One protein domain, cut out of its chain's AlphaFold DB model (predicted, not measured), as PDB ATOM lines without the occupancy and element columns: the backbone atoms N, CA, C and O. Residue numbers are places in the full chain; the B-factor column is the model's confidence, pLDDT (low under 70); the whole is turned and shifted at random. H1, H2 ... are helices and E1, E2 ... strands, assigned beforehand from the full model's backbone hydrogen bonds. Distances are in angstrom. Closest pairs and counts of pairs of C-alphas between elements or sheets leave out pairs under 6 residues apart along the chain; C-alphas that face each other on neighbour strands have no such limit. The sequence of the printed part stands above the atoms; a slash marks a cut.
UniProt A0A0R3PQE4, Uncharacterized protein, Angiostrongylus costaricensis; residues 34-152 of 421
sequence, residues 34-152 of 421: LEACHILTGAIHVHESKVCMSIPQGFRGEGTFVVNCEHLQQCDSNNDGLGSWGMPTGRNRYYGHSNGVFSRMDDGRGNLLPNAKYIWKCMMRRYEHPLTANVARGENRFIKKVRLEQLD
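AT A GLANCE: This is residues 34 to 152 of the 421 residues of an uncharacterized protein of Angiostrongylus costaricensis (UniProt A0A0R3PQE4). Four strands form one long, strongly twisted antiparallel sheet, curled like part of a barrel, which makes the core along E3 and E4. A wide loop, residues 41 to 73, joins the small helices H1 and H2, which just reach the sheet, while H3 and H4 make a turn at the far end, where residues 134 to 139 stick out. The printed part has 119 residues, in the order H1 H2 E1 E2 E3 H3 H4 E4, and the sheet's order is E2 E1 E3 E4. The class is mixed, helices and strands, with under half of the residues in named elements. The whole is only just compact, close to loose, with a radius of gyration of the C-alphas of 16.1 A and spans of 47 by 36 by 22 A.

HOW THE PARTS SIT: H1, residues 34 to 40, is on the sheet but only grazes it, with its residues 36 to 40; its closest C-alphas to E4, residues 143 to 150, are those of Leu 40 and Glu 149, 6.3 A apart. H2, residues 74 to 78, is only just on the sheet, with 5 pairs of C-alphas within 10 A, and only grazes it. E1, residues 89 to 98, and E2, residues 101 to 104, are a hairpin, with N 98 and O 101 2.9 A apart, within hydrogen-bond range. The pairing is staggered: E1 pairs with E2 over residues 95 to 98 and with E3, residues 120 to 128, over residues 89 to 95. E1 and E3 are antiparallel at 162 degrees, with N 93 and O 122 2.8 A apart. E3 and E4 are antiparallel at 161 degrees, with N 125 and O 146 2.8 A apart. H3, residues 130 to 133, and H4, residues 135 to 138, are close but not clearly touching, the closest C-alphas being those of Thr 132 and Gly 138, 7.5 A apart; neither is on the sheet. In H1 every O i to N i+4 pair is within hydrogen-bond range; in H2 it is 0 of 1, with 1 of 2 O i to N i+3 pairs, and H3 and H4 are too short for an i+4 pair.

IN THESE COORDINATES: H1 begins at C-alpha 34, (132.977, 117.479, 123.810), and measures 10.1 A from first to last C-alpha. E1 begins at C-alpha 89, (123.875, 111.169, 139.201), and measures 28.7 A. E3 measures 26.0 A, and E4 measures 22.4 A, ending at C-alpha 150, (121.214, 105.967, 122.665).

THE WHOLE: The two C-alphas farthest apart, those of Asn 99 and Ala 136, are 48.8 A apart. The printed part has no cut. The links H1 to H2, 33 residues, and E2 to E3, 15 residues, are long. The mean pLDDT of the printed part is 85.4, and residues 34, 138 and 150 to 152 are under 70.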
ATOM      1  N   LEU A  34     133.188 117.415 125.255       69.75
ATOM      2  CA  LEU A  34     132.977 117.479 123.810       69.75
ATOM      3  C   LEU A  34     133.591 116.262 123.119       69.75
ATOM      4  O   LEU A  34     132.914 115.608 122.335       69.75
ATOM      5  N   GLU A  35     134.812 115.891 123.506       78.62
ATOM      6  CA  GLU A  35     135.546 114.775 122.907       78.62
ATOM      7  C   GLU A  35     134.766 113.455 122.955       78.62
ATOM      8  O   GLU A  35     134.576 112.810 121.932       78.62
ATOM      9  N   ALA A  36     134.214 113.081 124.112       79.62
ATOM     10  CA  ALA A  36     133.455 111.837 124.209       79.62
ATOM     11  C   ALA A  36     132.136 111.863 123.425       79.62
ATOM     12  O   ALA A  36     131.703 110.822 122.947       79.62
ATOM     13  N   CYS A  37     131.495 113.025 123.278       74.00
ATOM     14  CA  CYS A  37     130.304 113.127 122.433       74.00
ATOM     15  C   CYS A  37     130.682 112.998 120.953       74.00
ATOM     16  O   CYS A  37     129.973 112.333 120.207       74.00
ATOM     17  N   HIS A  38     131.809 113.581 120.537       77.62
ATOM     18  CA  HIS A  38     132.327 113.429 119.179       77.62
ATOM     19  C   HIS A  38     132.768 111.992 118.875       77.62
ATOM     20  O   HIS A  38     132.537 111.522 117.770       77.62
ATOM     21  N   ILE A  39     133.353 111.281 119.842       84.12
ATOM     22  CA  ILE A  39     133.672 109.853 119.695       84.12
ATOM     23  C   ILE A  39     132.390 109.040 119.486       84.12
ATOM     24  O   ILE A  39     132.307 108.284 118.527       84.12
ATOM     25  N   LEU A  40     131.387 109.219 120.355       81.25
ATOM     26  CA  LEU A  40     130.129 108.466 120.280       81.25
ATOM     27  C   LEU A  40     129.394 108.726 118.957       81.25
ATOM     28  O   LEU A  40     129.093 107.805 118.217       81.25
ATOM     29  N   THR A  41     129.262 109.994 118.570       73.62
ATOM     30  CA  THR A  41     128.595 110.385 117.314       73.62
ATOM     31  C   THR A  41     129.393 110.053 116.044       73.62
ATOM     32  O   THR A  41     128.955 110.384 114.943       73.62
ATOM     33  N   GLY A  42     130.573 109.433 116.169       76.88
ATOM     34  CA  GLY A  42     131.443 109.074 115.047       76.88
ATOM     35  C   GLY A  42     132.196 110.248 114.412       76.88
ATOM     36  O   GLY A  42     132.876 110.065 113.405       76.88
ATOM     37  N   ALA A  43     132.115 111.451 114.988       74.62
ATOM     38  CA  ALA A  43     132.860 112.625 114.529       74.62
ATOM     39  C   ALA A  43     134.372 112.526 114.812       74.62
ATOM     40  O   ALA A  43     135.170 113.160 114.123       74.62
ATOM     41  N   ILE A  44     134.778 111.733 115.810       82.62
ATOM     42  CA  ILE A  44     136.179 111.364 116.056       82.62
ATOM     43  C   ILE A  44     136.325 109.859 115.859       82.62
ATOM     44  O   ILE A  44     135.753 109.066 116.605       82.62
ATOM     45  N   HIS A  45     137.142 109.473 114.882       85.19
ATOM     46  CA  HIS A  45     137.482 108.078 114.643       85.19
ATOM     47  C   HIS A  45     138.413 107.547 115.744       85.19
ATOM     48  O   HIS A  45     139.498 108.089 115.974       85.19
ATOM     49  N   VAL A  46     138.013 106.457 116.399       89.62
ATOM     50  CA  VAL A  46     138.835 105.741 117.382       89.62
ATOM     51  C   VAL A  46     139.381 104.483 116.725       89.62
ATOM     52  O   VAL A  46     138.623 103.657 116.233       89.62
ATOM     53  N   HIS A  47     140.705 104.338 116.711       92.00
ATOM     54  CA  HIS A  47     141.345 103.139 116.175       92.00
ATOM     55  C   HIS A  47     140.911 101.896 116.969       92.00
ATOM     56  O   HIS A  47     140.930 101.933 118.199       92.00
ATOM     57  N   GLU A  48     140.586 100.795 116.288       89.31
ATOM     58  CA  GLU A  48     140.036  99.572 116.899       89.31
ATOM     59  C   GLU A  48     140.912  99.020 118.032       89.31
ATOM     60  O   GLU A  48     140.406  98.610 119.071       89.31
ATOM     61  N   SER A  49     142.242  99.113 117.905       92.44
ATOM     62  CA  SER A  49     143.177  98.692 118.964       92.44
ATOM     63  C   SER A  49     143.079  99.494 120.270       92.44
ATOM     64  O   SER A  49     143.654  99.090 121.279       92.44
ATOM     65  N   LYS A  50     142.382 100.636 120.265       92.69
ATOM     66  CA  LYS A  50     142.106 101.463 121.449       92.69
ATOM     67  C   LYS A  50     140.710 101.219 122.030       92.69
ATOM     68  O   LYS A  50     140.364 101.851 123.027       92.69
ATOM     69  N   VAL A  51     139.918 100.337 121.421       93.75
ATOM     70  CA  VAL A  51     138.583  99.969 121.896       93.75
ATOM     71  C   VAL A  51     138.698  98.743 122.798       93.75
ATOM     72  O   VAL A  51     139.161  97.680 122.396       93.75
ATOM     73  N   CYS A  52     138.284  98.888 124.052       94.50
ATOM     74  CA  CYS A  52     138.241  97.791 125.005       94.50
ATOM     75  C   CYS A  52     137.059  96.870 124.682       94.50
ATOM     76  O   CYS A  52     135.922  97.326 124.603       94.50
ATOM     77  N   MET A  53     137.309  95.566 124.567       93.31
ATOM     78  CA  MET A  53     136.255  94.556 124.368       93.31
ATOM     79  C   MET A  53     135.587  94.112 125.679       93.31
ATOM     80  O   MET A  53     134.650  93.320 125.674       93.31
ATOM     81  N   SER A  54     136.080  94.602 126.815       93.06
ATOM     82  CA  SER A  54     135.552  94.340 128.149       93.06
ATOM     83  C   SER A  54     135.747  95.562 129.043       93.06
ATOM     84  O   SER A  54     136.507  96.480 128.720       93.06
ATOM     85  N   ILE A  55     135.048  95.589 130.178       93.62
ATOM     86  CA  ILE A  55     135.182  96.662 131.165       93.62
ATOM     87  C   ILE A  55     136.574  96.582 131.815       93.62
ATOM     88  O   ILE A  55     136.908  95.536 132.379       93.62
ATOM     89  N   PRO A  56     137.384  97.661 131.773       93.88
ATOM     90  CA  PRO A  56     138.689  97.697 132.428       93.88
ATOM     91  C   PRO A  56     138.576  97.392 133.925       93.88
ATOM     92  O   PRO A  56     137.796  98.026 134.634       93.88
ATOM     93  N   GLN A  57     139.364  96.429 134.403       95.44
ATOM     94  CA  GLN A  57     139.317  95.954 135.786       95.44
ATOM     95  C   GLN A  57     140.356  96.662 136.662       95.44
ATOM     96  O   GLN A  57     141.511  96.812 136.270       95.44
ATOM     97  N   GLY A  58     139.960  97.064 137.870       92.94
ATOM     98  CA  GLY A  58     140.862  97.540 138.921       92.94
ATOM     99  C   GLY A  58     141.567  98.869 138.630       92.94
ATOM    100  O   GLY A  58     142.510  99.223 139.339       92.94
ATOM    101  N   PHE A  59     141.143  99.615 137.607       93.00
ATOM    102  CA  PHE A  59     141.793 100.865 137.223       93.00
ATOM    103  C   PHE A  59     141.506 101.980 138.236       93.00
ATOM    104  O   PHE A  59     140.365 102.404 138.399       93.00
ATOM    105  N   ARG A  60     142.551 102.482 138.904       89.00
ATOM    106  CA  ARG A  60     142.454 103.524 139.950       89.00
ATOM    107  C   ARG A  60     143.027 104.885 139.537       89.00
ATOM    108  O   ARG A  60     143.050 105.801 140.354       89.00
ATOM    109  N   GLY A  61     143.524 105.004 138.307       89.44
ATOM    110  CA  GLY A  61     144.082 106.247 137.771       89.44
ATOM    111  C   GLY A  61     143.022 107.189 137.196       89.44
ATOM    112  O   GLY A  61     141.824 106.912 137.234       89.44
ATOM    113  N   GLU A  62     143.479 108.298 136.615       89.19
ATOM    114  CA  GLU A  62     142.660 109.147 135.747       89.19
ATOM    115  C   GLU A  62     142.836 108.702 134.288       89.19
ATOM    116  O   GLU A  62     143.956 108.504 133.820       89.19
ATOM    117  N   GLY A  63     141.731 108.509 133.570       89.19
ATOM    118  CA  GLY A  63     141.764 108.059 132.181       89.19
ATOM    119  C   GLY A  63     140.378 107.959 131.556       89.19
ATOM    120  O   GLY A  63     139.360 107.982 132.252       89.19
ATOM    121  N   THR A  64     140.343 107.851 130.228       89.62
ATOM    122  CA  THR A  64     139.125 107.588 129.451       89.62
ATOM    123  C   THR A  64     139.310 106.299 128.667       89.62
ATOM    124  O   THR A  64     140.331 106.118 128.010       89.62
ATOM    125  N   PHE A  65     138.305 105.428 128.718       92.56
ATOM    126  CA  PHE A  65     138.261 104.187 127.953       92.56
ATOM    127  C   PHE A  65     137.096 104.248 126.976       92.56
ATOM    128  O   PHE A  65     136.005 104.697 127.334       92.56
ATOM    129  N   VAL A  66     137.332 103.782 125.754       93.38
ATOM    130  CA  VAL A  66     136.277 103.515 124.779       93.38
ATOM    131  C   VAL A  66     136.011 102.024 124.854       93.38
ATOM    132  O   VAL A  66     136.935 101.239 124.672       93.38
ATOM    133  N   VAL A  67     134.786 101.633 125.188       92.94
ATOM    134  CA  VAL A  67     134.429 100.228 125.406       92.94
ATOM    135  C   VAL A  67     133.398  99.817 124.367       92.94
ATOM    136  O   VAL A  67     132.405 100.520 124.186       92.94
ATOM    137  N   ASN A  68     133.622  98.686 123.703       89.00
ATOM    138  CA  ASN A  68     132.622  98.063 122.850       89.00
ATOM    139  C   ASN A  68     131.522  97.446 123.731       89.00
ATOM    140  O   ASN A  68     131.790  96.572 124.556       89.00
ATOM    141  N   CYS A  69     130.285  97.913 123.562       86.25
ATOM    142  CA  CYS A  69     129.132  97.449 124.328       86.25
ATOM    143  C   CYS A  69     128.323  96.336 123.640       86.25
ATOM    144  O   CYS A  69     127.336  95.899 124.220       86.25
ATOM    145  N   GLU A  70     128.724  95.850 122.461       85.19
ATOM    146  CA  GLU A  70     127.975  94.850 121.674       85.19
ATOM    147  C   GLU A  70     127.670  93.557 122.455       85.19
ATOM    148  O   GLU A  70     126.655  92.899 122.227       85.19
ATOM    149  N   HIS A  71     128.523  93.203 123.418       85.62
ATOM    150  CA  HIS A  71     128.369  92.007 124.253       85.62
ATOM    151  C   HIS A  71     128.232  92.319 125.746       85.62
ATOM    152  O   HIS A  71     128.338  91.413 126.571       85.62
ATOM    153  N   LEU A  72     128.018  93.588 126.105       78.75
ATOM    154  CA  LEU A  72     127.907  94.019 127.497       78.75
ATOM    155  C   LEU A  72     126.456  94.337 127.840       78.75
ATOM    156  O   LEU A  72     125.780  95.103 127.156       78.75
ATOM    157  N   GLN A  73     125.987  93.799 128.958       78.75
ATOM    158  CA  GLN A  73     124.753  94.254 129.572       78.75
ATOM    159  C   GLN A  73     124.983  95.601 130.262       78.75
ATOM    160  O   GLN A  73     126.082  95.938 130.703       78.75
ATOM    161  N   GLN A  74     123.918  96.387 130.423       73.12
ATOM    162  CA  GLN A  74     124.012  97.696 131.074       73.12
ATOM    163  C   GLN A  74     124.599  97.609 132.498       73.12
ATOM    164  O   GLN A  74     125.331  98.508 132.925       73.12
ATOM    165  N   CYS A  75     124.308  96.527 133.227       78.69
ATOM    166  CA  CYS A  75     124.838  96.280 134.567       78.69
ATOM    167  C   CYS A  75     126.341  95.958 134.576       78.69
ATOM    168  O   CYS A  75     127.007  96.307 135.552       78.69
ATOM    169  N   ASP A  76     126.891  95.401 133.491       85.25
ATOM    170  CA  ASP A  76     128.312  95.045 133.396       85.25
ATOM    171  C   ASP A  76     129.207  96.267 133.502       85.25
ATOM    172  O   ASP A  76     130.311  96.181 134.034       85.25
ATOM    173  N   SER A  77     128.699  97.437 133.102       85.44
ATOM    174  CA  SER A  77     129.416  98.697 133.265       85.44
ATOM    175  C   SER A  77     129.831  98.968 134.710       85.44
ATOM    176  O   SER A  77     130.800  99.691 134.896       85.44
ATOM    177  N   ASN A  78     129.174  98.386 135.720       86.75
ATOM    178  CA  ASN A  78     129.541  98.520 137.133       86.75
ATOM    179  C   ASN A  78     130.516  97.440 137.629       86.75
ATOM    180  O   ASN A  78     131.073  97.598 138.711       86.75
ATOM    181  N   ASN A  79     130.758  96.388 136.848       89.94
ATOM    182  CA  ASN A  79     131.627  95.267 137.198       89.94
ATOM    183  C   ASN A  79     133.085  95.568 136.812       89.94
ATOM    184  O   ASN A  79     133.677  94.849 136.017       89.94
ATOM    185  N   ASP A  80     133.667  96.646 137.344       91.88
ATOM    186  CA  ASP A  80     135.061  97.063 137.084       91.88
ATOM    187  C   ASP A  80     136.061  96.582 138.149       91.88
ATOM    188  O   ASP A  80     137.193  97.062 138.217       91.88
ATOM    189  N   GLY A  81     135.651  95.655 139.017       93.06
ATOM    190  CA  GLY A  81     136.512  95.083 140.053       93.06
ATOM    191  C   GLY A  81     136.847  96.042 141.200       93.06
ATOM    192  O   GLY A  81     137.686  95.714 142.038       93.06
ATOM    193  N   LEU A  82     136.208  97.216 141.270       91.62
ATOM    194  CA  LEU A  82     136.402  98.181 142.360       91.62
ATOM    195  C   LEU A  82     135.340  98.075 143.460       91.62
ATOM    196  O   LEU A  82     135.444  98.752 144.476       91.62
ATOM    197  N   GLY A  83     134.369  97.173 143.303       91.38
ATOM    198  CA  GLY A  83     133.297  96.940 144.266       91.38
ATOM    199  C   GLY A  83     132.002  97.640 143.866       91.38
ATOM    200  O   GLY A  83     131.680  97.765 142.688       91.38
ATOM    201  N   SER A  84     131.210  98.047 144.858       91.12
ATOM    202  CA  SER A  84     129.902  98.667 144.622       91.12
ATOM    203  C   SER A  84     130.015 100.175 144.425       91.12
ATOM    204  O   SER A  84     130.607 100.885 145.237       91.12
ATOM    205  N   TRP A  85     129.375 100.673 143.373       91.31
ATOM    206  CA  TRP A  85     129.266 102.098 143.086       91.31
ATOM    207  C   TRP A  85     128.027 102.711 143.747       91.31
ATOM    208  O   TRP A  85     126.994 102.057 143.878       91.31
ATOM    209  N   GLY A  86     128.118 103.982 144.154       88.81
ATOM    210  CA  GLY A  86     126.958 104.730 144.641       88.81
ATOM    211  C   GLY A  86     125.917 104.980 143.543       88.81
ATOM    212  O   GLY A  86     126.172 104.766 142.355       88.81
ATOM    213  N   MET A  87     124.744 105.485 143.936       87.56
ATOM    214  CA  MET A  87     123.679 105.812 142.983       87.56
ATOM    215  C   MET A  87     124.163 106.815 141.923       87.56
ATOM    216  O   MET A  87     124.709 107.866 142.279       87.56
ATOM    217  N   PRO A  88     123.961 106.537 140.621       90.06
ATOM    218  CA  PRO A  88     124.423 107.433 139.578       90.06
ATOM    219  C   PRO A  88     123.660 108.750 139.595       90.06
ATOM    220  O   PRO A  88     122.431 108.789 139.543       90.06
ATOM    221  N   THR A  89     124.407 109.842 139.526       86.81
ATOM    222  CA  THR A  89     123.875 111.169 139.201       86.81
ATOM    223  C   THR A  89     124.169 111.462 137.740       86.81
ATOM    224  O   THR A  89     125.203 111.060 137.221       86.81
ATOM    225  N   GLY A  90     123.272 112.112 137.008       85.81
ATOM    226  CA  GLY A  90     123.486 112.238 135.572       85.81
ATOM    227  C   GLY A  90     122.547 113.193 134.879       85.81
ATOM    228  O   GLY A  90     121.552 113.630 135.448       85.81
ATOM    229  N   ARG A  91     122.896 113.517 133.638       85.75
ATOM    230  CA  ARG A  91     122.068 114.317 132.739       85.75
ATOM    231  C   ARG A  91     122.060 113.662 131.371       85.75
ATOM    232  O   ARG A  91     123.076 113.112 130.938       85.75
ATOM    233  N   ASN A  92     120.924 113.764 130.702       86.81
ATOM    234  CA  ASN A  92     120.823 113.437 129.291       86.81
ATOM    235  C   ASN A  92     121.259 114.655 128.478       86.81
ATOM    236  O   ASN A  92     121.089 115.797 128.903       86.81
ATOM    237  N   ARG A  93     121.857 114.412 127.320       88.50
ATOM    238  CA  ARG A  93     122.162 115.419 126.309       88.50
ATOM    239  C   ARG A  93     121.533 114.964 125.016       88.50
ATOM    240  O   ARG A  93     121.659 113.796 124.665       88.50
ATOM    241  N   TYR A  94     120.868 115.881 124.340       88.81
ATOM    242  CA  TYR A  94     120.148 115.595 123.111       88.81
ATOM    243  C   TYR A  94     120.821 116.373 121.987       88.81
ATOM    244  O   TYR A  94     121.093 117.563 122.144       88.81
ATOM    245  N   TYR A  95     121.104 115.706 120.876       86.75
ATOM    246  CA  TYR A  95     121.746 116.291 119.705       86.75
ATOM    247  C   TYR A  95     120.911 116.007 118.465       86.75
ATOM    248  O   TYR A  95     120.370 114.913 118.310       86.75
ATOM    249  N   GLY A  96     120.809 116.979 117.571       87.88
ATOM    250  CA  GLY A  96     120.103 116.840 116.303       87.88
ATOM    251  C   GLY A  96     120.613 117.849 115.282       87.88
ATOM    252  O   GLY A  96     121.605 118.534 115.523       87.88
ATOM    253  N   HIS A  97     119.909 117.964 114.160       83.19
ATOM    254  CA  HIS A  97     120.193 118.983 113.155       83.19
ATOM    255  C   HIS A  97     119.227 120.157 113.311       83.19
ATOM    256  O   HIS A  97     118.010 119.974 113.270       83.19
ATOM    257  N   SER A  98     119.769 121.361 113.463       82.44
ATOM    258  CA  SER A  98     119.033 122.618 113.337       82.44
ATOM    259  C   SER A  98     119.646 123.400 112.184       82.44
ATOM    260  O   SER A  98     120.840 123.687 112.200       82.44
ATOM    261  N   ASN A  99     118.857 123.700 111.147       83.50
ATOM    262  CA  ASN A  99     119.316 124.436 109.960       83.50
ATOM    263  C   ASN A  99     120.560 123.820 109.284       83.50
ATOM    264  O   ASN A  99     121.472 124.531 108.876       83.50
ATOM    265  N   GLY A 100     120.623 122.485 109.213       75.25
ATOM    266  CA  GLY A 100     121.765 121.761 108.639       75.25
ATOM    267  C   GLY A 100     123.023 121.742 109.516       75.25
ATOM    268  O   GLY A 100     124.003 121.106 109.146       75.25
ATOM    269  N   VAL A 101     122.996 122.379 110.689       75.19
ATOM    270  CA  VAL A 101     124.097 122.376 111.655       75.19
ATOM    271  C   VAL A 101     123.777 121.406 112.787       75.19
ATOM    272  O   VAL A 101     122.670 121.390 113.330       75.19
ATOM    273  N   PHE A 102     124.759 120.586 113.151       78.19
ATOM    274  CA  PHE A 102     124.666 119.701 114.304       78.19
ATOM    275  C   PHE A 102     124.686 120.532 115.593       78.19
ATOM    276  O   PHE A 102     125.670 121.212 115.892       78.19
ATOM    277  N   SER A 103     123.598 120.501 116.359       87.38
ATOM    278  CA  SER A 103     123.426 121.344 117.542       87.38
ATOM    279  C   SER A 103     122.814 120.581 118.711       87.38
ATOM    280  O   SER A 103     122.150 119.552 118.556       87.38
ATOM    281  N   ARG A 104     123.020 121.112 119.921       89.25
ATOM    282  CA  ARG A 104     122.332 120.620 121.116       89.25
ATOM    283  C   ARG A 104     120.861 121.008 121.074       89.25
ATOM    284  O   ARG A 104     120.520 122.138 120.743       89.25
ATOM    285  N   MET A 105     120.023 120.058 121.457       92.38
ATOM    286  CA  MET A 105     118.564 120.160 121.498       92.38
ATOM    287  C   MET A 105     118.042 120.196 122.941       92.38
ATOM    288  O   MET A 105     116.858 119.980 123.180       92.38
ATOM    289  N   ASP A 106     118.928 120.430 123.913       91.81
ATOM    290  CA  ASP A 106     118.628 120.417 125.344       91.81
ATOM    291  C   ASP A 106     118.897 121.768 126.018       91.81
ATOM    292  O   ASP A 106     119.755 122.537 125.589       91.81
ATOM    293  N   ASP A 107     118.202 122.024 127.122       91.31
ATOM    294  CA  ASP A 107     118.239 123.271 127.901       91.31
ATOM    295  C   ASP A 107     119.522 123.492 128.736       91.31
ATOM    296  O   ASP A 107     119.575 124.362 129.608       91.31
ATOM    297  N   GLY A 108     120.559 122.663 128.579       86.31
ATOM    298  CA  GLY A 108     121.755 122.725 129.426       86.31
ATOM    299  C   GLY A 108     121.616 121.996 130.767       86.31
ATOM    300  O   GLY A 108     122.625 121.546 131.341       86.31
ATOM    301  N   ARG A 109     120.389 121.750 131.226       86.25
ATOM    302  CA  ARG A 109     120.050 120.972 132.428       86.25
ATOM    303  C   ARG A 109     119.732 119.515 132.100       86.25
ATOM    304  O   ARG A 109     119.789 118.678 132.996       86.25
ATOM    305  N   GLY A 110     119.584 119.210 130.817       85.75
ATOM    306  CA  GLY A 110     119.397 117.866 130.289       85.75
ATOM    307  C   GLY A 110     117.939 117.524 130.021       85.75
ATOM    308  O   GLY A 110     117.621 116.345 129.894       85.75
ATOM    309  N   ASN A 111     117.082 118.543 129.927       89.12
ATOM    310  CA  ASN A 111     115.731 118.406 129.405       89.12
ATOM    311  C   ASN A 111     115.746 118.746 127.918       89.12
ATOM    312  O   ASN A 111     116.382 119.721 127.509       89.12
ATOM    313  N   LEU A 112     115.046 117.946 127.119       90.75
ATOM    314  CA  LEU A 112     114.834 118.245 125.709       90.75
ATOM    315  C   LEU A 112     114.028 119.547 125.585       90.75
ATOM    316  O   LEU A 112     113.053 119.746 126.313       90.75
ATOM    317  N   LEU A 113     114.444 120.437 124.685       91.69
ATOM    318  CA  LEU A 113     113.715 121.673 124.415       91.69
ATOM    319  C   LEU A 113     112.313 121.354 123.858       91.69
ATOM    320  O   LEU A 113     112.160 120.383 123.108       91.69
ATOM    321  N   PRO A 114     111.282 122.159 124.176       89.94
ATOM    322  CA  PRO A 114     109.941 121.947 123.638       89.94
ATOM    323  C   PRO A 114     109.956 121.893 122.108       89.94
ATOM    324  O   PRO A 114     110.533 122.765 121.460       89.94
ATOM    325  N   ASN A 115     109.318 120.870 121.534       87.25
ATOM    326  CA  ASN A 115     109.238 120.615 120.088       87.25
ATOM    327  C   ASN A 115     110.579 120.353 119.378       87.25
ATOM    328  O   ASN A 115     110.597 120.212 118.152       87.25
ATOM    329  N   ALA A 116     111.698 120.264 120.102       87.94
ATOM    330  CA  ALA A 116     112.977 119.959 119.486       87.94
ATOM    331  C   ALA A 116     113.033 118.487 119.067       87.94
ATOM    332  O   ALA A 116     112.731 117.580 119.843       87.94
ATOM    333  N   LYS A 117     113.450 118.252 117.821       87.38
ATOM    334  CA  LYS A 117     113.744 116.913 117.307       87.38
ATOM    335  C   LYS A 117     115.222 116.632 117.520       87.38
ATOM    336  O   LYS A 117     116.068 117.457 117.179       87.38
ATOM    337  N   TYR A 118     115.530 115.468 118.068       87.62
ATOM    338  CA  TYR A 118     116.898 115.003 118.238       87.62
ATOM    339  C   TYR A 118     117.088 113.682 117.496       87.62
ATOM    340  O   TYR A 118     116.123 112.998 117.168       87.62
ATOM    341  N   ILE A 119     118.340 113.371 117.200       82.88
ATOM    342  CA  ILE A 119     118.770 112.144 116.529       82.88
ATOM    343  C   ILE A 119     119.562 111.288 117.520       82.88
ATOM    344  O   ILE A 119     119.366 110.081 117.587       82.88
ATOM    345  N   TRP A 120     120.388 111.924 118.356       80.69
ATOM    346  CA  TRP A 120     121.208 111.247 119.355       80.69
ATOM    347  C   TRP A 120     120.878 111.714 120.764       80.69
ATOM    348  O   TRP A 120     120.745 112.912 121.029       80.69
ATOM    349  N   LYS A 121     120.813 110.765 121.693       87.00
ATOM    350  CA  LYS A 121     120.746 111.019 123.128       87.00
ATOM    351  C   LYS A 121     121.989 110.441 123.784       87.00
ATOM    352  O   LYS A 121     122.162 109.233 123.885       87.00
ATOM    353  N   CYS A 122     122.849 111.314 124.283       84.06
ATOM    354  CA  CYS A 122     123.979 110.920 125.108       84.06
ATOM    355  C   CYS A 122     123.556 110.954 126.578       84.06
ATOM    356  O   CYS A 122     123.249 112.009 127.136       84.06
ATOM    357  N   MET A 123     123.576 109.805 127.239       84.25
ATOM    358  CA  MET A 123     123.370 109.704 128.679       84.25
ATOM    359  C   MET A 123     124.715 109.805 129.386       84.25
ATOM    360  O   MET A 123     125.609 109.006 129.130       84.25
ATOM    361  N   MET A 124     124.866 110.764 130.298       84.25
ATOM    362  CA  MET A 124     126.051 110.868 131.149       84.25
ATOM    363  C   MET A 124     125.679 110.486 132.575       84.25
ATOM    364  O   MET A 124     124.892 111.181 133.216       84.25
ATOM    365  N   ARG A 125     126.270 109.406 133.083       88.31
ATOM    366  CA  ARG A 125     126.131 108.944 134.466       88.31
ATOM    367  C   ARG A 125     127.450 109.143 135.199       88.31
ATOM    368  O   ARG A 125     128.510 108.804 134.692       88.31
ATOM    369  N   ARG A 126     127.387 109.730 136.385       90.31
ATOM    370  CA  ARG A 126     128.492 109.994 137.300       90.31
ATOM    371  C   ARG A 126     128.247 109.186 138.565       90.31
ATOM    372  O   ARG A 126     127.265 109.425 139.267       90.31
ATOM    373  N   TYR A 127     129.156 108.269 138.837       90.62
ATOM    374  CA  TYR A 127     129.172 107.410 140.005       90.62
ATOM    375  C   TYR A 127     130.271 107.897 140.945       90.62
ATOM    376  O   TYR A 127     131.376 108.215 140.501       90.62
ATOM    377  N   GLU A 128     129.962 107.977 142.233       91.50
ATOM    378  CA  GLU A 128     130.953 108.214 143.281       91.50
ATOM    379  C   GLU A 128     131.181 106.909 144.037       91.50
ATOM    380  O   GLU A 128     130.229 106.180 144.334       91.50
ATOM    381  N   HIS A 129     132.441 106.599 144.328       91.94
ATOM    382  CA  HIS A 129     132.773 105.397 145.074       91.94
ATOM    383  C   HIS A 129     132.479 105.605 146.574       91.94
ATOM    384  O   HIS A 129     133.081 106.511 147.168       91.94
ATOM    385  N   PRO A 130     131.635 104.774 147.224       89.00
ATOM    386  CA  PRO A 130     131.185 104.995 148.603       89.00
ATOM    387  C   PRO A 130     132.325 105.138 149.616       89.00
ATOM    388  O   PRO A 130     132.277 106.020 150.469       89.00
ATOM    389  N   LEU A 131     133.395 104.341 149.472       88.50
ATOM    390  CA  LEU A 131     134.562 104.406 150.368       88.50
ATOM    391  C   LEU A 131     135.327 105.735 150.296       88.50
ATOM    392  O   LEU A 131     136.055 106.061 151.222       88.50
ATOM    393  N   THR A 132     135.178 106.494 149.209       87.88
ATOM    394  CA  THR A 132     135.889 107.771 149.005       87.88
ATOM    395  C   THR A 132     134.973 108.986 149.109       87.88
ATOM    396  O   THR A 132     135.456 110.106 149.220       87.88
ATOM    397  N   ALA A 133     133.651 108.784 149.095       83.56
ATOM    398  CA  ALA A 133     132.669 109.867 149.082       83.56
ATOM    399  C   ALA A 133     132.729 110.738 150.350       83.56
ATOM    400  O   ALA A 133     132.578 111.955 150.268       83.56
ATOM    401  N   ASN A 134     133.004 110.118 151.504       81.38
ATOM    402  CA  ASN A 134     133.006 110.781 152.813       81.38
ATOM    403  C   ASN A 134     134.411 111.120 153.338       81.38
ATOM    404  O   ASN A 134     134.543 111.711 154.410       81.38
ATOM    405  N   VAL A 135     135.468 110.748 152.612       80.06
ATOM    406  CA  VAL A 135     136.848 111.008 153.038       80.06
ATOM    407  C   VAL A 135     137.163 112.491 152.829       80.06
ATOM    408  O   VAL A 135     136.810 113.061 151.799       80.06
ATOM    409  N   ALA A 136     137.780 113.126 153.832       77.06
ATOM    410  CA  ALA A 136     138.282 114.505 153.770       77.06
ATOM    411  C   ALA A 136     137.283 115.537 153.193       77.06
ATOM    412  O   ALA A 136     137.636 116.369 152.364       77.06
ATOM    413  N   ARG A 137     136.005 115.477 153.607       76.50
ATOM    414  CA  ARG A 137     134.931 116.378 153.122       76.50
ATOM    415  C   ARG A 137     134.766 116.394 151.587       76.50
ATOM    416  O   ARG A 137     134.268 117.369 151.030       76.50
ATOM    417  N   GLY A 138     135.139 115.311 150.903       69.56
ATOM    418  CA  GLY A 138     134.987 115.160 149.455       69.56
ATOM    419  C   GLY A 138     136.210 115.575 148.627       69.56
ATOM    420  O   GLY A 138     136.142 115.532 147.391       69.56
ATOM    421  N   GLU A 139     137.318 115.939 149.275       70.31
ATOM    422  CA  GLU A 139     138.644 115.988 148.662       70.31
ATOM    423  C   GLU A 139     139.131 114.536 148.504       70.31
ATOM    424  O   GLU A 139     139.169 113.789 149.476       70.31
ATOM    425  N   ASN A 140     139.467 114.099 147.285       80.31
ATOM    426  CA  ASN A 140     139.819 112.706 146.921       80.31
ATOM    427  C   ASN A 140     138.652 111.745 146.634       80.31
ATOM    428  O   ASN A 140     138.779 110.529 146.789       80.31
ATOM    429  N   ARG A 141     137.523 112.263 146.136       85.25
ATOM    430  CA  ARG A 141     136.463 111.405 145.585       85.25
ATOM    431  C   ARG A 141     136.949 110.657 144.349       85.25
ATOM    432  O   ARG A 141     137.332 111.275 143.356       85.25
ATOM    433  N   PHE A 142     136.816 109.337 144.371       88.50
ATOM    434  CA  PHE A 142     136.978 108.515 143.185       88.50
ATOM    435  C   PHE A 142     135.669 108.516 142.389       88.50
ATOM    436  O   PHE A 142     134.611 108.110 142.883       88.50
ATOM    437  N   ILE A 143     135.731 109.058 141.172       88.19
ATOM    438  CA  ILE A 143     134.563 109.345 140.341       88.19
ATOM    439  C   ILE A 143     134.691 108.589 139.028       88.19
ATOM    440  O   ILE A 143     135.624 108.814 138.262       88.19
ATOM    441  N   LYS A 144     133.667 107.807 138.708       90.25
ATOM    442  CA  LYS A 144     133.503 107.183 137.399       90.25
ATOM    443  C   LYS A 144     132.436 107.913 136.606       90.25
ATOM    444  O   LYS A 144     131.357 108.210 137.117       90.25
ATOM    445  N   LYS A 145     132.726 108.219 135.343       89.38
ATOM    446  CA  LYS A 145     131.765 108.822 134.414       89.38
ATOM    447  C   LYS A 145     131.537 107.864 133.257       89.38
ATOM    448  O   LYS A 145     132.449 107.621 132.481       89.38
ATOM    449  N   VAL A 146     130.318 107.357 133.138       85.25
ATOM    450  CA  VAL A 146     129.891 106.512 132.024       85.25
ATOM    451  C   VAL A 146     129.091 107.377 131.062       85.25
ATOM    452  O   VAL A 146     128.166 108.084 131.473       85.25
ATOM    453  N   ARG A 147     129.470 107.353 129.786       83.94
ATOM    454  CA  ARG A 147     128.718 107.995 128.709       83.94
ATOM    455  C   ARG A 147     128.203 106.905 127.791       83.94
ATOM    456  O   ARG A 147     128.988 106.084 127.337       83.94
ATOM    457  N   LEU A 148     126.897 106.896 127.582       80.06
ATOM    458  CA  LEU A 148     126.221 105.953 126.705       80.06
ATOM    459  C   LEU A 148     125.536 106.744 125.608       80.06
ATOM    460  O   LEU A 148     124.904 107.766 125.883       80.06
ATOM    461  N   GLU A 149     125.652 106.256 124.388       75.44
ATOM    462  CA  GLU A 149     124.866 106.746 123.276       75.44
ATOM    463  C   GLU A 149     123.616 105.891 123.132       75.44
ATOM    464  O   GLU A 149     123.665 104.664 123.166       75.44
ATOM    465  N   GLN A 150     122.483 106.564 123.012       66.44
ATOM    466  CA  GLN A 150     121.214 105.967 122.665       66.44
ATOM    467  C   GLN A 150     120.704 106.700 121.428       66.44
ATOM    468  O   GLN A 150     120.480 107.914 121.450       66.44
ATOM    469  N   LEU A 151     120.556 105.962 120.334       54.56
ATOM    470  CA  LEU A 151     120.000 106.480 119.097       54.56
ATOM    471  C   LEU A 151     118.473 106.344 119.153       54.56
ATOM    472  O   LEU A 151     117.923 105.282 118.866       54.56
ATOM    473  N   ASP A 152     117.774 107.412 119.540       50.41
ATOM    474  CA  ASP A 152     116.308 107.416 119.544       50.41
ATOM    475  C   ASP A 152     115.792 108.000 118.222       50.41
ATOM    476  O   ASP A 152     115.470 109.180 118.116       50.41
TER     477      ASP A 152